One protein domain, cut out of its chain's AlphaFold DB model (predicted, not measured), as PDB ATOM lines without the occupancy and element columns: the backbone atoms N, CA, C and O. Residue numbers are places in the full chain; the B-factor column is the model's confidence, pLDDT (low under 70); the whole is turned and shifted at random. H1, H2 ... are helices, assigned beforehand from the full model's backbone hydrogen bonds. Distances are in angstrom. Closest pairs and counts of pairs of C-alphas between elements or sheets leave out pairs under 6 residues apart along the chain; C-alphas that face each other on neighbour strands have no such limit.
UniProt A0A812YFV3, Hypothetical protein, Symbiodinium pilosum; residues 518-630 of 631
ATOM      1  N   GLU A 518     113.662 168.411 208.575       96.56
ATOM      2  CA  GLU A 518     113.769 167.387 207.532       96.56
ATOM      3  C   GLU A 518     112.886 167.696 206.326       96.56
ATOM      4  O   GLU A 518     113.327 167.549 205.184       96.56
ATOM      5  N   ASP A 519     111.666 168.171 206.560       96.50
ATOM      6  CA  ASP A 519     110.768 168.564 205.481       96.50
ATOM      7  C   ASP A 519     111.280 169.801 204.735       96.50
ATOM      8  O   ASP A 519     111.230 169.826 203.504       96.50
ATOM      9  N   LEU A 520     111.870 170.778 205.432       96.44
ATOM     10  CA  LEU A 520     112.549 171.915 204.800       96.44
ATOM     11  C   LEU A 520     113.746 171.467 203.951       96.44
ATOM     12  O   LEU A 520     113.921 171.972 202.844       96.44
ATOM     13  N   ARG A 521     114.536 170.478 204.395       97.56
ATOM     14  CA  ARG A 521     115.628 169.905 203.580       97.56
ATOM     15  C   ARG A 521     115.105 169.227 202.313       97.56
ATOM     16  O   ARG A 521     115.679 169.421 201.242       97.56
ATOM     17  N   LYS A 522     114.007 168.467 202.407       97.19
ATOM     18  CA  LYS A 522     113.355 167.848 201.235       97.19
ATOM     19  C   LYS A 522     112.828 168.911 200.269       97.19
ATOM     20  O   LYS A 522     113.052 168.800 199.065       97.19
ATOM     21  N   GLN A 523     112.169 169.949 200.790       96.94
ATOM     22  CA  GLN A 523     111.678 171.078 199.994       96.94
ATOM     23  C   GLN A 523     112.825 171.813 199.303       96.94
ATOM     24  O   GLN A 523     112.738 172.075 198.107       96.94
ATOM     25  N   LEU A 524     113.923 172.070 200.017       97.88
ATOM     26  CA  LEU A 524     115.113 172.698 199.457       97.88
ATOM     27  C   LEU A 524     115.716 171.862 198.324       97.88
ATOM     28  O   LEU A 524     116.012 172.385 197.251       97.88
ATOM     29  N   HIS A 525     115.873 170.555 198.538       97.88
ATOM     30  CA  HIS A 525     116.398 169.656 197.515       97.88
ATOM     31  C   HIS A 525     115.493 169.617 196.273       97.88
ATOM     32  O   HIS A 525     115.987 169.726 195.152       97.88
ATOM     33  N   SER A 526     114.173 169.532 196.465       97.31
ATOM     34  CA  SER A 526     113.188 169.592 195.376       97.31
ATOM     35  C   SER A 526     113.244 170.926 194.619       97.31
ATOM     36  O   SER A 526     113.321 170.939 193.392       97.31
ATOM     37  N   GLY A 527     113.301 172.050 195.341       97.38
ATOM     38  CA  GLY A 527     113.410 173.390 194.762       97.38
ATOM     39  C   GLY A 527     114.684 173.570 193.937       97.38
ATOM     40  O   GLY A 527     114.614 174.036 192.802       97.38
ATOM     41  N   ARG A 528     115.836 173.116 194.450       97.94
ATOM     42  CA  ARG A 528     117.110 173.125 193.710       97.94
ATOM     43  C   ARG A 528     117.058 172.235 192.468       97.94
ATOM     44  O   ARG A 528     117.540 172.651 191.419       97.94
ATOM     45  N   ARG A 529     116.439 171.048 192.543       97.88
ATOM     46  CA  ARG A 529     116.235 170.180 191.367       97.88
ATOM     47  C   ARG A 529     115.365 170.850 190.305       97.88
ATOM     48  O   ARG A 529     115.702 170.775 189.131       97.88
ATOM     49  N   LEU A 530     114.283 171.521 190.701       97.81
ATOM     50  CA  LEU A 530     113.410 172.243 189.771       97.81
ATOM     51  C   LEU A 530     114.131 173.436 189.130       97.81
ATOM     52  O   LEU A 530     114.030 173.636 187.924       97.81
ATOM     53  N   GLN A 531     114.904 174.188 189.916       97.94
ATOM     54  CA  GLN A 531     115.738 175.283 189.421       97.94
ATOM     55  C   GLN A 531     116.789 174.786 188.415       97.94
ATOM     56  O   GLN A 531     116.949 175.387 187.355       97.94
ATOM     57  N   GLN A 532     117.462 173.665 188.705       98.06
ATOM     58  CA  GLN A 532     118.419 173.029 187.792       98.06
ATOM     59  C   GLN A 532     117.746 172.512 186.518       98.06
ATOM     60  O   GLN A 532     118.268 172.738 185.432       98.06
ATOM     61  N   ALA A 533     116.583 171.863 186.630       96.56
ATOM     62  CA  ALA A 533     115.822 171.377 185.481       96.56
ATOM     63  C   ALA A 533     115.348 172.529 184.586       96.56
ATOM     64  O   ALA A 533     115.455 172.439 183.368       96.56
ATOM     65  N   HIS A 534     114.890 173.635 185.181       96.75
ATOM     66  CA  HIS A 534     114.537 174.843 184.441       96.75
ATOM     67  C   HIS A 534     115.759 175.447 183.740       96.75
ATOM     68  O   HIS A 534     115.699 175.729 182.549       96.75
ATOM     69  N   ALA A 535     116.888 175.592 184.441       97.00
ATOM     70  CA  ALA A 535     118.125 176.091 183.844       97.00
ATOM     71  C   ALA A 535     118.584 175.209 182.668       97.00
ATOM     72  O   ALA A 535     118.859 175.728 181.585       97.00
ATOM     73  N   ALA A 536     118.573 173.884 182.846       96.44
ATOM     74  CA  ALA A 536     118.876 172.921 181.792       96.44
ATOM     75  C   ALA A 536     117.916 173.073 180.603       96.44
ATOM     76  O   ALA A 536     118.376 173.263 179.480       96.44
ATOM     77  N   PHE A 537     116.604 173.111 180.846       95.50
ATOM     78  CA  PHE A 537     115.592 173.325 179.811       95.50
ATOM     79  C   PHE A 537     115.831 174.630 179.039       95.50
ATOM     80  O   PHE A 537     115.898 174.615 177.815       95.50
ATOM     81  N   THR A 538     116.043 175.755 179.731       95.69
ATOM     82  CA  THR A 538     116.282 177.060 179.086       95.69
ATOM     83  C   THR A 538     117.583 177.127 178.286       95.69
ATOM     84  O   THR A 538     117.695 177.958 177.383       95.69
ATOM     85  N   SER A 539     118.548 176.252 178.582       96.38
ATOM     86  CA  SER A 539     119.811 176.157 177.843       96.38
ATOM     87  C   SER A 539     119.693 175.379 176.529       96.38
ATOM     88  O   SER A 539     120.537 175.546 175.650       96.38
ATOM     89  N   LEU A 540     118.637 174.573 176.359       96.75
ATOM     90  CA  LEU A 540     118.423 173.802 175.137       96.75
ATOM     91  C   LEU A 540     118.067 174.726 173.957       96.75
ATOM     92  O   LEU A 540     117.312 175.697 174.127       96.75
ATOM     93  N   PRO A 541     118.557 174.443 172.737       96.69
ATOM     94  CA  PRO A 541     118.132 175.153 171.540       96.69
ATOM     95  C   PRO A 541     116.642 174.927 171.262       96.69
ATOM     96  O   PRO A 541     116.065 173.886 171.570       96.69
ATOM     97  N   VAL A 542     115.992 175.918 170.657       96.06
ATOM     98  CA  VAL A 542     114.604 175.774 170.207       96.06
ATOM     99  C   VAL A 542     114.570 174.912 168.945       96.06
ATOM    100  O   VAL A 542     115.422 175.072 168.067       96.06
ATOM    101  N   LEU A 543     113.579 174.022 168.832       94.81
ATOM    102  CA  LEU A 543     113.413 173.161 167.664       94.81
ATOM    103  C   LEU A 543     113.345 174.005 166.372       94.81
ATOM    104  O   LEU A 543     112.553 174.958 166.310       94.81
ATOM    105  N   PRO A 544     114.143 173.684 165.331       95.56
ATOM    106  CA  PRO A 544     114.152 174.438 164.084       95.56
ATOM    107  C   PRO A 544     112.753 174.589 163.476       95.56
ATOM    108  O   PRO A 544     111.953 173.652 163.454       95.56
ATOM    109  N   ALA A 545     112.461 175.775 162.933       94.81
ATOM    110  CA  ALA A 545     111.144 176.096 162.382       94.81
ATOM    111  C   ALA A 545     110.611 175.095 161.331       94.81
ATOM    112  O   ALA A 545     109.419 174.790 161.413       94.81
ATOM    113  N   PRO A 546     111.428 174.545 160.404       96.12
ATOM    114  CA  PRO A 546     110.949 173.553 159.437       96.12
ATOM    115  C   PRO A 546     110.416 172.279 160.103       96.12
ATOM    116  O   PRO A 546     109.329 171.821 159.769       96.12
ATOM    117  N   ILE A 547     111.128 171.766 161.113       95.00
ATOM    118  CA  ILE A 547     110.746 170.546 161.840       95.00
ATOM    119  C   ILE A 547     109.474 170.796 162.660       95.00
ATOM    120  O   ILE A 547     108.561 169.976 162.676       95.00
ATOM    121  N   ARG A 548     109.348 171.977 163.284       93.31
ATOM    122  CA  ARG A 548     108.103 172.364 163.973       93.31
ATOM    123  C   ARG A 548     106.902 172.387 163.025       93.31
ATOM    124  O   ARG A 548     105.821 171.961 163.416       93.31
ATOM    125  N   GLN A 549     107.065 172.890 161.800       94.31
ATOM    126  CA  GLN A 549     105.985 172.906 160.805       94.31
ATOM    127  C   GLN A 549     105.588 171.498 160.353       94.31
ATOM    128  O   GLN A 549     104.402 171.253 160.149       94.31
ATOM    129  N   GLU A 550     106.548 170.584 160.231       95.56
ATOM    130  CA  GLU A 550     106.291 169.177 159.917       95.56
ATOM    131  C   GLU A 550     105.482 168.492 161.029       95.56
ATOM    132  O   GLU A 550     104.402 167.966 160.762       95.56
ATOM    133  N   LEU A 551     105.904 168.634 162.293       94.75
ATOM    134  CA  LEU A 551     105.172 168.097 163.449       94.75
ATOM    135  C   LEU A 551     103.740 168.645 163.553       94.75
ATOM    136  O   LEU A 551     102.822 167.932 163.955       94.75
ATOM    137  N   LEU A 552     103.524 169.906 163.168       94.25
ATOM    138  CA  LEU A 552     102.189 170.507 163.113       94.25
ATOM    139  C   LEU A 552     101.300 169.883 162.035       94.25
ATOM    140  O   LEU A 552     100.108 169.678 162.261       94.25
ATOM    141  N   GLN A 553     101.863 169.592 160.863       94.94
ATOM    142  CA  GLN A 553     101.129 168.913 159.796       94.94
ATOM    143  C   GLN A 553     100.779 167.480 160.205       94.94
ATOM    144  O   GLN A 553      99.656 167.034 159.959       94.94
ATOM    145  N   ASP A 554     101.697 166.786 160.877       93.44
ATOM    146  CA  ASP A 554     101.462 165.435 161.381       93.44
ATOM    147  C   ASP A 554     100.426 165.399 162.505       93.44
ATOM    148  O   ASP A 554      99.550 164.532 162.484       93.44
ATOM    149  N   TYR A 555     100.423 166.384 163.410       93.56
ATOM    150  CA  TYR A 555      99.355 166.539 164.401       93.56
ATOM    151  C   TYR A 555      97.975 166.605 163.736       93.56
ATOM    152  O   TYR A 555      97.089 165.834 164.093       93.56
ATOM    153  N   HIS A 556      97.801 167.457 162.718       92.12
ATOM    154  CA  HIS A 556      96.524 167.577 162.009       92.12
ATOM    155  C   HIS A 556      96.110 166.283 161.301       92.12
ATOM    156  O   HIS A 556      94.926 165.958 161.250       92.12
ATOM    157  N   ARG A 557      97.068 165.502 160.786       90.81
ATOM    158  CA  ARG A 557      96.780 164.173 160.224       90.81
ATOM    159  C   ARG A 557      96.306 163.200 161.302       90.81
ATOM    160  O   ARG A 557      95.347 162.466 161.074       90.81
ATOM    161  N   VAL A 558      96.952 163.192 162.469       87.94
ATOM    162  CA  VAL A 558      96.596 162.311 163.592       87.94
ATOM    163  C   VAL A 558      95.252 162.700 164.207       87.94
ATOM    164  O   VAL A 558      94.461 161.807 164.500       87.94
ATOM    165  N   GLU A 559      94.962 163.993 164.347       88.38
ATOM    166  CA  GLU A 559      93.696 164.527 164.870       88.38
ATOM    167  C   GLU A 559      92.493 164.090 164.014       88.38
ATOM    168  O   GLU A 559      91.437 163.747 164.544       88.38
ATOM    169  N   ILE A 560      92.672 164.001 162.691       84.31
ATOM    170  CA  ILE A 560      91.648 163.485 161.765       84.31
ATOM    171  C   ILE A 560      91.399 161.980 161.974       84.31
ATOM    172  O   ILE A 560      90.281 161.503 161.778       84.31
ATOM    173  N   ILE A 561      92.428 161.217 162.359       83.62
ATOM    174  CA  ILE A 561      92.379 159.748 162.442       83.62
ATOM    175  C   ILE A 561      91.984 159.260 163.845       83.62
ATOM    176  O   ILE A 561      91.317 158.232 163.977       83.62
ATOM    177  N   LYS A 562      92.399 159.960 164.906       74.12
ATOM    178  CA  LYS A 562      92.220 159.540 166.300       74.12
ATOM    179  C   LYS A 562      91.419 160.577 167.083       74.12
ATOM    180  O   LYS A 562      91.904 161.664 167.359       74.12
ATOM    181  N   ALA A 563      90.240 160.179 167.565       76.56
ATOM    182  CA  ALA A 563      89.379 160.966 168.459       76.56
ATOM    183  C   ALA A 563      89.925 161.110 169.902       76.56
ATOM    184  O   ALA A 563      89.156 161.248 170.853       76.56
ATOM    185  N   THR A 564      91.242 161.022 170.101       74.19
ATOM    186  CA  THR A 564      91.866 161.277 171.404       74.19
ATOM    187  C   THR A 564      92.141 162.772 171.552       74.19
ATOM    188  O   THR A 564      92.847 163.321 170.708       74.19
ATOM    189  N   PRO A 565      91.646 163.430 172.617       82.75
ATOM    190  CA  PRO A 565      91.843 164.858 172.854       82.75
ATOM    191  C   PRO A 565      93.258 165.115 173.394       82.75
ATOM    192  O   PRO A 565      93.441 165.413 174.570       82.75
ATOM    193  N   MET A 566      94.273 164.938 172.551       90.44
ATOM    194  CA  MET A 566      95.633 165.392 172.839       90.44
ATOM    195  C   MET A 566      95.769 166.812 172.302       90.44
ATOM    196  O   MET A 566      95.432 167.060 171.139       90.44
ATOM    197  N   SER A 567      96.220 167.753 173.131       93.19
ATOM    198  CA  SER A 567      96.428 169.118 172.652       93.19
ATOM    199  C   SER A 567      97.592 169.158 171.658       93.19
ATOM    200  O   SER A 567      98.481 168.301 171.669       93.19
ATOM    201  N   LYS A 568      97.589 170.168 170.787       92.25
ATOM    202  CA  LYS A 568      98.681 170.399 169.840       92.25
ATOM    203  C   LYS A 568     100.031 170.519 170.551       92.25
ATOM    204  O   LYS A 568     101.023 169.974 170.076       92.25
ATOM    205  N   ASP A 569     100.052 171.196 171.695       89.94
ATOM    206  CA  ASP A 569     101.273 171.423 172.463       89.94
ATOM    207  C   ASP A 569     101.771 170.129 173.118       89.94
ATOM    208  O   ASP A 569     102.971 169.869 173.085       89.94
ATOM    209  N   ASP A 570     100.867 169.272 173.607       91.06
ATOM    210  CA  ASP A 570     101.230 167.958 174.157       91.06
ATOM    211  C   ASP A 570     101.811 167.035 173.081       91.06
ATOM    212  O   ASP A 570     102.784 166.328 173.334       91.06
ATOM    213  N   TYR A 571     101.246 167.057 171.867       93.12
ATOM    214  CA  TYR A 571     101.767 166.264 170.752       93.12
ATOM    215  C   TYR A 571     103.169 166.722 170.346       93.12
ATOM    216  O   TYR A 571     104.072 165.898 170.208       93.12
ATOM    217  N   ILE A 572     103.380 168.035 170.191       91.50
ATOM    218  CA  ILE A 572     104.704 168.572 169.851       91.50
ATOM    219  C   ILE A 572     105.691 168.286 170.982       91.50
ATOM    220  O   ILE A 572     106.815 167.890 170.701       91.50
ATOM    221  N   ALA A 573     105.291 168.446 172.246       90.25
ATOM    222  CA  ALA A 573     106.143 168.133 173.390       90.25
ATOM    223  C   ALA A 573     106.527 166.646 173.438       90.25
ATOM    224  O   ALA A 573     107.678 166.337 173.720       90.25
ATOM    225  N   ALA A 574     105.601 165.739 173.113       92.88
ATOM    226  CA  ALA A 574     105.857 164.299 173.085       92.88
ATOM    227  C   ALA A 574     106.749 163.853 171.914       92.88
ATOM    228  O   ALA A 574     107.450 162.852 172.030       92.88
ATOM    229  N   MET A 575     106.710 164.573 170.788       95.94
ATOM    230  CA  MET A 575     107.497 164.261 169.585       95.94
ATOM    231  C   MET A 575     108.807 165.062 169.490       95.94
ATOM    232  O   MET A 575     109.613 164.810 168.595       95.94
ATOM    233  N   CYS A 576     109.024 166.041 170.373       94.75
ATOM    234  CA  CYS A 576     110.240 166.849 170.405       94.75
ATOM    235  C   CYS A 576     111.410 166.015 170.957       94.75
ATOM    236  O   CYS A 576     111.269 165.458 172.045       94.75
ATOM    237  N   PRO A 577     112.564 165.942 170.264       95.31
ATOM    238  CA  PRO A 577     113.754 165.300 170.816       95.31
ATOM    239  C   PRO A 577     114.197 165.974 172.122       95.31
ATOM    240  O   PRO A 577     114.016 167.186 172.282       95.31
ATOM    241  N   GLU A 578     114.794 165.207 173.038       94.69
ATOM    242  CA  GLU A 578     115.184 165.681 174.377       94.69
ATOM    243  C   GLU A 578     116.235 166.805 174.336       94.69
ATOM    244  O   GLU A 578     116.351 167.583 175.283       94.69
ATOM    245  N   GLU A 579     116.977 166.937 173.231       96.50
ATOM    246  CA  GLU A 579     117.989 167.980 173.037       96.50
ATOM    247  C   GLU A 579     117.401 169.333 172.603       96.50
ATOM    248  O   GLU A 579     118.143 170.310 172.480       96.50
ATOM    249  N   TYR A 580     116.089 169.419 172.359       96.50
ATOM    250  CA  TYR A 580     115.422 170.630 171.883       96.50
ATOM    251  C   TYR A 580     114.246 171.039 172.770       96.50
ATOM    252  O   TYR A 580     113.591 170.228 173.418       96.50
ATOM    253  N   ARG A 581     113.914 172.333 172.732       94.56
ATOM    254  CA  ARG A 581     112.635 172.847 173.243       94.56
ATOM    255  C   ARG A 581     111.577 172.864 172.149       94.56
ATOM    256  O   ARG A 581     111.836 173.331 171.038       94.56
ATOM    257  N   SER A 582     110.360 172.456 172.500       90.81
ATOM    258  CA  SER A 582     109.204 172.401 171.595       90.81
ATOM    259  C   SER A 582     108.804 173.767 171.024       90.81
ATOM    260  O   SER A 582     108.383 173.862 169.868       90.81
ATOM    261  N   ALA A 583     108.966 174.841 171.801       90.12
ATOM    262  CA  ALA A 583     108.582 176.194 171.417       90.12
ATOM    263  C   ALA A 583     109.602 177.247 171.869       90.12
ATOM    264  O   ALA A 583     110.373 177.043 172.807       90.12
ATOM    265  N   GLU A 584     109.588 178.391 171.183       87.56
ATOM    266  CA  GLU A 584     110.297 179.588 171.628       87.56
ATOM    267  C   GLU A 584     109.515 180.189 172.793       87.56
ATOM    268  O   GLU A 584     108.418 180.724 172.616       87.56
ATOM    269  N   VAL A 585     110.040 180.020 174.003       86.94
ATOM    270  CA  VAL A 585     109.430 180.603 175.194       86.94
ATOM    271  C   VAL A 585     109.777 182.086 175.235       86.94
ATOM    272  O   VAL A 585     110.869 182.503 174.846       86.94
ATOM    273  N   ASN A 586     108.833 182.903 175.693       93.81
ATOM    274  CA  ASN A 586     109.088 184.315 175.920       93.81
ATOM    275  C   ASN A 586     110.219 184.453 176.954       93.81
ATOM    276  O   ASN A 586     110.049 184.060 178.107       93.81
ATOM    277  N   SER A 587     111.351 185.035 176.553       93.75
ATOM    278  CA  SER A 587     112.538 185.182 177.406       93.75
ATOM    279  C   SER A 587     112.263 185.955 178.699       93.75
ATOM    280  O   SER A 587     112.910 185.702 179.714       93.75
ATOM    281  N   LEU A 588     111.271 186.853 178.697       94.44
ATOM    282  CA  LEU A 588     110.815 187.535 179.907       94.44
ATOM    283  C   LEU A 588     110.121 186.567 180.869       94.44
ATOM    284  O   LEU A 588     110.326 186.663 182.074       94.44
ATOM    285  N   VAL A 589     109.325 185.626 180.354       93.62
ATOM    286  CA  VAL A 589     108.654 184.608 181.176       93.62
ATOM    287  C   VAL A 589     109.686 183.661 181.778       93.62
ATOM    288  O   VAL A 589     109.661 183.460 182.988       93.62
ATOM    289  N   ASP A 590     110.635 183.160 180.981       94.88
ATOM    290  CA  ASP A 590     111.735 182.315 181.477       94.88
ATOM    291  C   ASP A 590     112.560 183.038 182.554       94.88
ATOM    292  O   ASP A 590     112.886 182.456 183.591       94.88
ATOM    293  N   GLY A 591     112.854 184.327 182.345       95.25
ATOM    294  CA  GLY A 591     113.547 185.163 183.326       95.25
ATOM    295  C   GLY A 591     112.778 185.285 184.643       95.25
ATOM    296  O   GLY A 591     113.345 185.050 185.711       95.25
ATOM    297  N   VAL A 592     111.474 185.572 184.574       96.31
ATOM    298  CA  VAL A 592     110.601 185.668 185.757       96.31
ATOM    299  C   VAL A 592     110.493 184.327 186.485       96.31
ATOM    300  O   VAL A 592     110.546 184.294 187.715       96.31
ATOM    301  N   VAL A 593     110.374 183.208 185.761       95.94
ATOM    302  CA  VAL A 593     110.326 181.868 186.367       95.94
ATOM    303  C   VAL A 593     111.652 181.539 187.056       95.94
ATOM    304  O   VAL A 593     111.645 181.074 188.197       95.94
ATOM    305  N   ALA A 594     112.791 181.830 186.423       97.38
ATOM    306  CA  ALA A 594     114.110 181.618 187.017       97.38
ATOM    307  C   ALA A 594     114.323 182.459 188.288       97.38
ATOM    308  O   ALA A 594     114.799 181.939 189.304       97.38
ATOM    309  N   GLU A 595     113.939 183.739 188.265       96.50
ATOM    310  CA  GLU A 595     114.012 184.627 189.429       96.50
ATOM    311  C   GLU A 595     113.091 184.143 190.556       96.50
ATOM    312  O   GLU A 595     113.519 184.042 191.709       96.50
ATOM    313  N   PHE A 596     111.859 183.744 190.229       97.19
ATOM    314  CA  PHE A 596     110.913 183.192 191.196       97.19
ATOM    315  C   PHE A 596     111.452 181.924 191.868       97.19
ATOM    316  O   PHE A 596     111.426 181.830 193.097       97.19
ATOM    317  N   LEU A 597     111.974 180.963 191.098       97.00
ATOM    318  CA  LEU A 597     112.563 179.736 191.645       97.00
ATOM    319  C   LEU A 597     113.763 180.047 192.546       97.00
ATOM    320  O   LEU A 597     113.873 179.484 193.634       97.00
ATOM    321  N   THR A 598     114.614 180.990 192.136       97.50
ATOM    322  CA  THR A 598     115.765 181.447 192.928       97.50
ATOM    323  C   THR A 598     115.321 182.070 194.252       97.50
ATOM    324  O   THR A 598     115.853 181.721 195.308       97.50
ATOM    325  N   LEU A 599     114.299 182.931 194.229       95.19
ATOM    326  CA  LEU A 599     113.724 183.544 195.427       95.19
ATOM    327  C   LEU A 599     113.120 182.489 196.370       95.19
ATOM    328  O   LEU A 599     113.315 182.567 197.583       95.19
ATOM    329  N   GLN A 600     112.381 181.510 195.836       96.62
ATOM    330  CA  GLN A 600     111.777 180.442 196.639       96.62
ATOM    331  C   GLN A 600     112.841 179.563 197.300       96.62
ATOM    332  O   GLN A 600     112.766 179.328 198.506       96.62
ATOM    333  N   VAL A 601     113.859 179.135 196.544       98.00
ATOM    334  CA  VAL A 601     115.000 178.378 197.083       98.00
ATOM    335  C   VAL A 601     115.696 179.185 198.178       98.00
ATOM    336  O   VAL A 601     115.832 178.683 199.290       98.00
ATOM    337  N   GLY A 602     116.023 180.458 197.928       95.38
ATOM    338  CA  GLY A 602     116.679 181.323 198.915       95.38
ATOM    339  C   GLY A 602     115.869 181.522 200.203       95.38
ATOM    340  O   GLY A 602     116.431 181.507 201.298       95.38
ATOM    341  N   LYS A 603     114.535 181.640 200.112       93.31
ATOM    342  CA  LYS A 603     113.653 181.716 201.294       93.31
ATOM    343  C   LYS A 603     113.693 180.436 202.128       93.31
ATOM    344  O   LYS A 603     113.793 180.515 203.353       93.31
ATOM    345  N   VAL A 604     113.618 179.271 201.481       95.94
ATOM    346  CA  VAL A 604     113.682 177.974 202.171       95.94
ATOM    347  C   VAL A 604     115.069 177.757 202.781       95.94
ATOM    348  O   VAL A 604     115.153 177.299 203.916       95.94
ATOM    349  N   GLU A 605     116.143 178.143 202.088       97.88
ATOM    350  CA  GLU A 605     117.517 178.092 202.611       97.88
ATOM    351  C   GLU A 605     117.691 178.949 203.862       97.88
ATOM    352  O   GLU A 605     118.208 178.460 204.866       97.88
ATOM    353  N   ALA A 606     117.225 180.200 203.837       93.19
ATOM    354  CA  ALA A 606     117.321 181.098 204.983       93.19
ATOM    355  C   ALA A 606     116.544 180.560 206.196       93.19
ATOM    356  O   ALA A 606     117.050 180.573 207.320       93.19
ATOM    357  N   LEU A 607     115.331 180.041 205.972       90.94
ATOM    358  CA  LEU A 607     114.518 179.443 207.029       90.94
ATOM    359  C   LEU A 607     115.154 178.160 207.586       90.94
ATOM    360  O   LEU A 607     115.173 177.964 208.803       90.94
ATOM    361  N   LEU A 608     115.689 177.306 206.707       95.69
ATOM    362  CA  LEU A 608     116.404 176.092 207.088       95.69
ATOM    363  C   LEU A 608     117.630 176.440 207.938       95.69
ATOM    364  O   LEU A 608     117.762 175.902 209.032       95.69
ATOM    365  N   ALA A 609     118.466 177.381 207.494       94.94
ATOM    366  CA  ALA A 609     119.661 177.811 208.219       94.94
ATOM    367  C   ALA A 609     119.320 178.379 209.607       94.94
ATOM    368  O   ALA A 609     119.950 178.013 210.600       94.94
ATOM    369  N   ALA A 610     118.281 179.219 209.703       88.56
ATOM    370  CA  ALA A 610     117.816 179.761 210.978       88.56
ATOM    371  C   ALA A 610     117.361 178.657 211.947       88.56
ATOM    372  O   ALA A 610     117.646 178.723 213.141       88.56
ATOM    373  N   LYS A 611     116.675 177.623 211.444       89.88
ATOM    374  CA  LYS A 611     116.248 176.475 212.253       89.88
ATOM    375  C   LYS A 611     117.413 175.549 212.605       89.88
ATOM    376  O   LYS A 611     117.466 175.082 213.735       89.88
ATOM    377  N   GLU A 612     118.352 175.302 211.694       94.25
ATOM    378  CA  GLU A 612     119.541 174.477 211.953       94.25
ATOM    379  C   GLU A 612     120.432 175.099 213.030       94.25
ATOM    380  O   GLU A 612     120.927 174.378 213.896       94.25
ATOM    381  N   ALA A 613     120.544 176.430 213.056       89.75
ATOM    382  CA  ALA A 613     121.255 177.154 214.106       89.75
ATOM    383  C   ALA A 613     120.692 176.879 215.514       89.75
ATOM    384  O   ALA A 613     121.453 176.860 216.475       89.75
ATOM    385  N   LEU A 614     119.389 176.591 215.651       86.19
ATOM    386  CA  LEU A 614     118.780 176.240 216.944       86.19
ATOM    387  C   LEU A 614     119.219 174.866 217.473       86.19
ATOM    388  O   LEU A 614     119.072 174.603 218.667       86.19
ATOM    389  N   PHE A 615     119.695 173.979 216.595       91.44
ATOM    390  CA  PHE A 615     120.133 172.618 216.926       91.44
ATOM    391  C   PHE A 615     121.652 172.436 216.827       91.44
ATOM    392  O   PHE A 615     122.147 171.346 217.119       91.44
ATOM    393  N   ALA A 616     122.388 173.469 216.414       90.31
ATOM    394  CA  ALA A 616     123.841 173.446 216.400       90.31
ATOM    395  C   ALA A 616     124.384 173.312 217.832       90.31
ATOM    396  O   ALA A 616     123.793 173.813 218.788       90.31
ATOM    397  N   GLU A 617     125.502 172.606 217.996       85.00
ATOM    398  CA  GLU A 617     126.172 172.550 219.292       85.00
ATOM    399  C   GLU A 617     126.766 173.918 219.641       85.00
ATOM    400  O   GLU A 617     127.468 174.526 218.825       85.00
ATOM    401  N   ASP A 618     126.524 174.372 220.874       76.25
ATOM    402  CA  ASP A 618     127.175 175.549 221.451       76.25
ATOM    403  C   ASP A 618     128.679 175.291 221.597       76.25
ATOM    404  O   ASP A 618     129.201 174.910 222.645       76.25
ATOM    405  N   THR A 619     129.407 175.531 220.513       74.56
ATOM    406  CA  THR A 619     130.874 175.473 220.465       74.56
ATOM    407  C   THR A 619     131.534 176.547 221.336       74.56
ATOM    408  O   THR A 619     132.746 176.504 221.556       74.56
ATOM    409  N   SER A 620     130.760 177.500 221.861       66.88
ATOM    410  CA  SER A 620     131.228 178.571 222.743       66.88
ATOM    411  C   SER A 620     131.687 178.065 224.114       66.88
ATOM    412  O   SER A 620     132.666 178.592 224.640       66.88
ATOM    413  N   MET A 621     131.063 177.020 224.673       59.38
ATOM    414  CA  MET A 621     131.399 176.548 226.026       59.38
ATOM    415  C   MET A 621     132.712 175.758 226.089       59.38
ATOM    416  O   MET A 621     133.465 175.901 227.047       59.38
ATOM    417  N   ASN A 622     133.072 175.028 225.030       59.41
ATOM    418  CA  ASN A 622     134.313 174.240 225.003       59.41
ATOM    419  C   ASN A 622     135.593 175.097 224.985       59.41
ATOM    420  O   ASN A 622     136.688 174.577 225.203       59.41
ATOM    421  N   LYS A 623     135.492 176.407 224.720       61.62
ATOM    422  CA  LYS A 623     136.659 177.302 224.713       61.62
ATOM    423  C   LYS A 623     137.081 177.762 226.110       61.62
ATOM    424  O   LYS A 623     138.243 178.121 226.278       61.62
ATOM    425  N   VAL A 624     136.182 177.746 227.098       58.06
ATOM    426  CA  VAL A 624     136.489 178.264 228.443       58.06
ATOM    427  C   VAL A 624     137.371 177.280 229.219       58.06
ATOM    428  O   VAL A 624     138.377 177.696 229.795       58.06
ATOM    429  N   ASP A 625     137.121 175.974 229.120       54.66
ATOM    430  CA  ASP A 625     137.900 174.973 229.870       54.66
ATOM    431  C   ASP A 625     139.317 174.740 229.327       54.66
ATOM    432  O   ASP A 625     140.242 174.450 230.089       54.66
ATOM    433  N   GLN A 626     139.553 174.967 228.029       53.94
ATOM    434  CA  GLN A 626     140.914 174.890 227.479       53.94
ATOM    435  C   GLN A 626     141.831 176.013 227.985       53.94
ATOM    436  O   GLN A 626     143.052 175.857 227.948       53.94
ATOM    437  N   SER A 627     141.269 177.124 228.475       54.34
ATOM    438  CA  SER A 627     142.060 178.215 229.053       54.34
ATOM    439  C   SER A 627     142.509 177.937 230.493       54.34
ATOM    440  O   SER A 627     143.592 178.376 230.874       54.34
ATOM    441  N   TYR A 628     141.763 177.124 231.253       53.81
ATOM    442  CA  TYR A 628     142.121 176.752 232.629       53.81
ATOM    443  C   TYR A 628     143.073 175.552 232.725       53.81
ATOM    444  O   TYR A 628     143.794 175.451 233.706       53.81
ATOM    445  N   SER A 629     143.153 174.687 231.706       48.59
ATOM    446  CA  SER A 629     144.142 173.583 231.666       48.59
ATOM    447  C   SER A 629     145.534 173.986 231.147       48.59
ATOM    448  O   SER A 629     146.389 173.125 230.947       48.59
ATOM    449  N   ARG A 630     145.773 175.277 230.873       50.66
ATOM    450  CA  ARG A 630     147.093 175.811 230.469       50.66
ATOM    451  C   ARG A 630     147.748 176.730 231.512       50.66
ATOM    452  O   ARG A 630     148.809 177.279 231.218       50.66
TER     453      ARG A 630
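This is residues 518 to 630 of the 631 residues of the protein "Hypothetical protein" of Symbiodinium pilosum (UniProt A0A812YFV3). Two long helices, H4 and H1, lie side by side and run opposite ways; beyond one end of this pair is a small head of H2 and H3, and beyond the other end a tail with H5, residues 612 to 630, sticks out. The 113 printed residues have five named helices, H1 to H5 along the chain, and no named strand: the class is all helix. The whole is extended, with a radius of gyration of the C-alphas of 24.9 A and spans of 87 by 27 by 21 A, the tail adding much of the length.

The longest helix, H4, holds residues 587 to 613 and measures 38.6 A, from C-alpha 587 at (112.538, 185.182, 177.406). H1, residues 518 to 539, measures 31.5 A and begins at (113.769, 167.387, 207.532). H2 is residues 545 to 561, 24.9 A long; H3 is residues 568 to 575. H5, residues 622 to 628, ends at (142.121, 176.752, 232.629).

H4 and H1 touch at a shallow tilt of 23 degrees, opposite ways; their closest C-alphas, of Val 601 and Gly 527, are 5.7 A apart. H2 touches H3 with residues 548 to 555 alone, the closest C-alphas being those of Leu 551 and Ile 572, 6.4 A apart. Their lines are only just about perpendicular, at 71 degrees. H2 is apart from H4, H3 from H1, and H5 touches no helix. Each O i to N i+4 pair is within hydrogen-bond range in H1, H2, H3 and H4; in H5 0 of 3 are, beside 2 of 4 O i to N i+3 pairs.

The C-alphas farthest apart, of Ile 560 and Arg 630, are 89.1 A apart. The printed part has no cut; the link from H3 to H4 is long, with 11 residues. Residues 560 to 565 also stand free. Confidence is low, under 70, in residues 620 to 630.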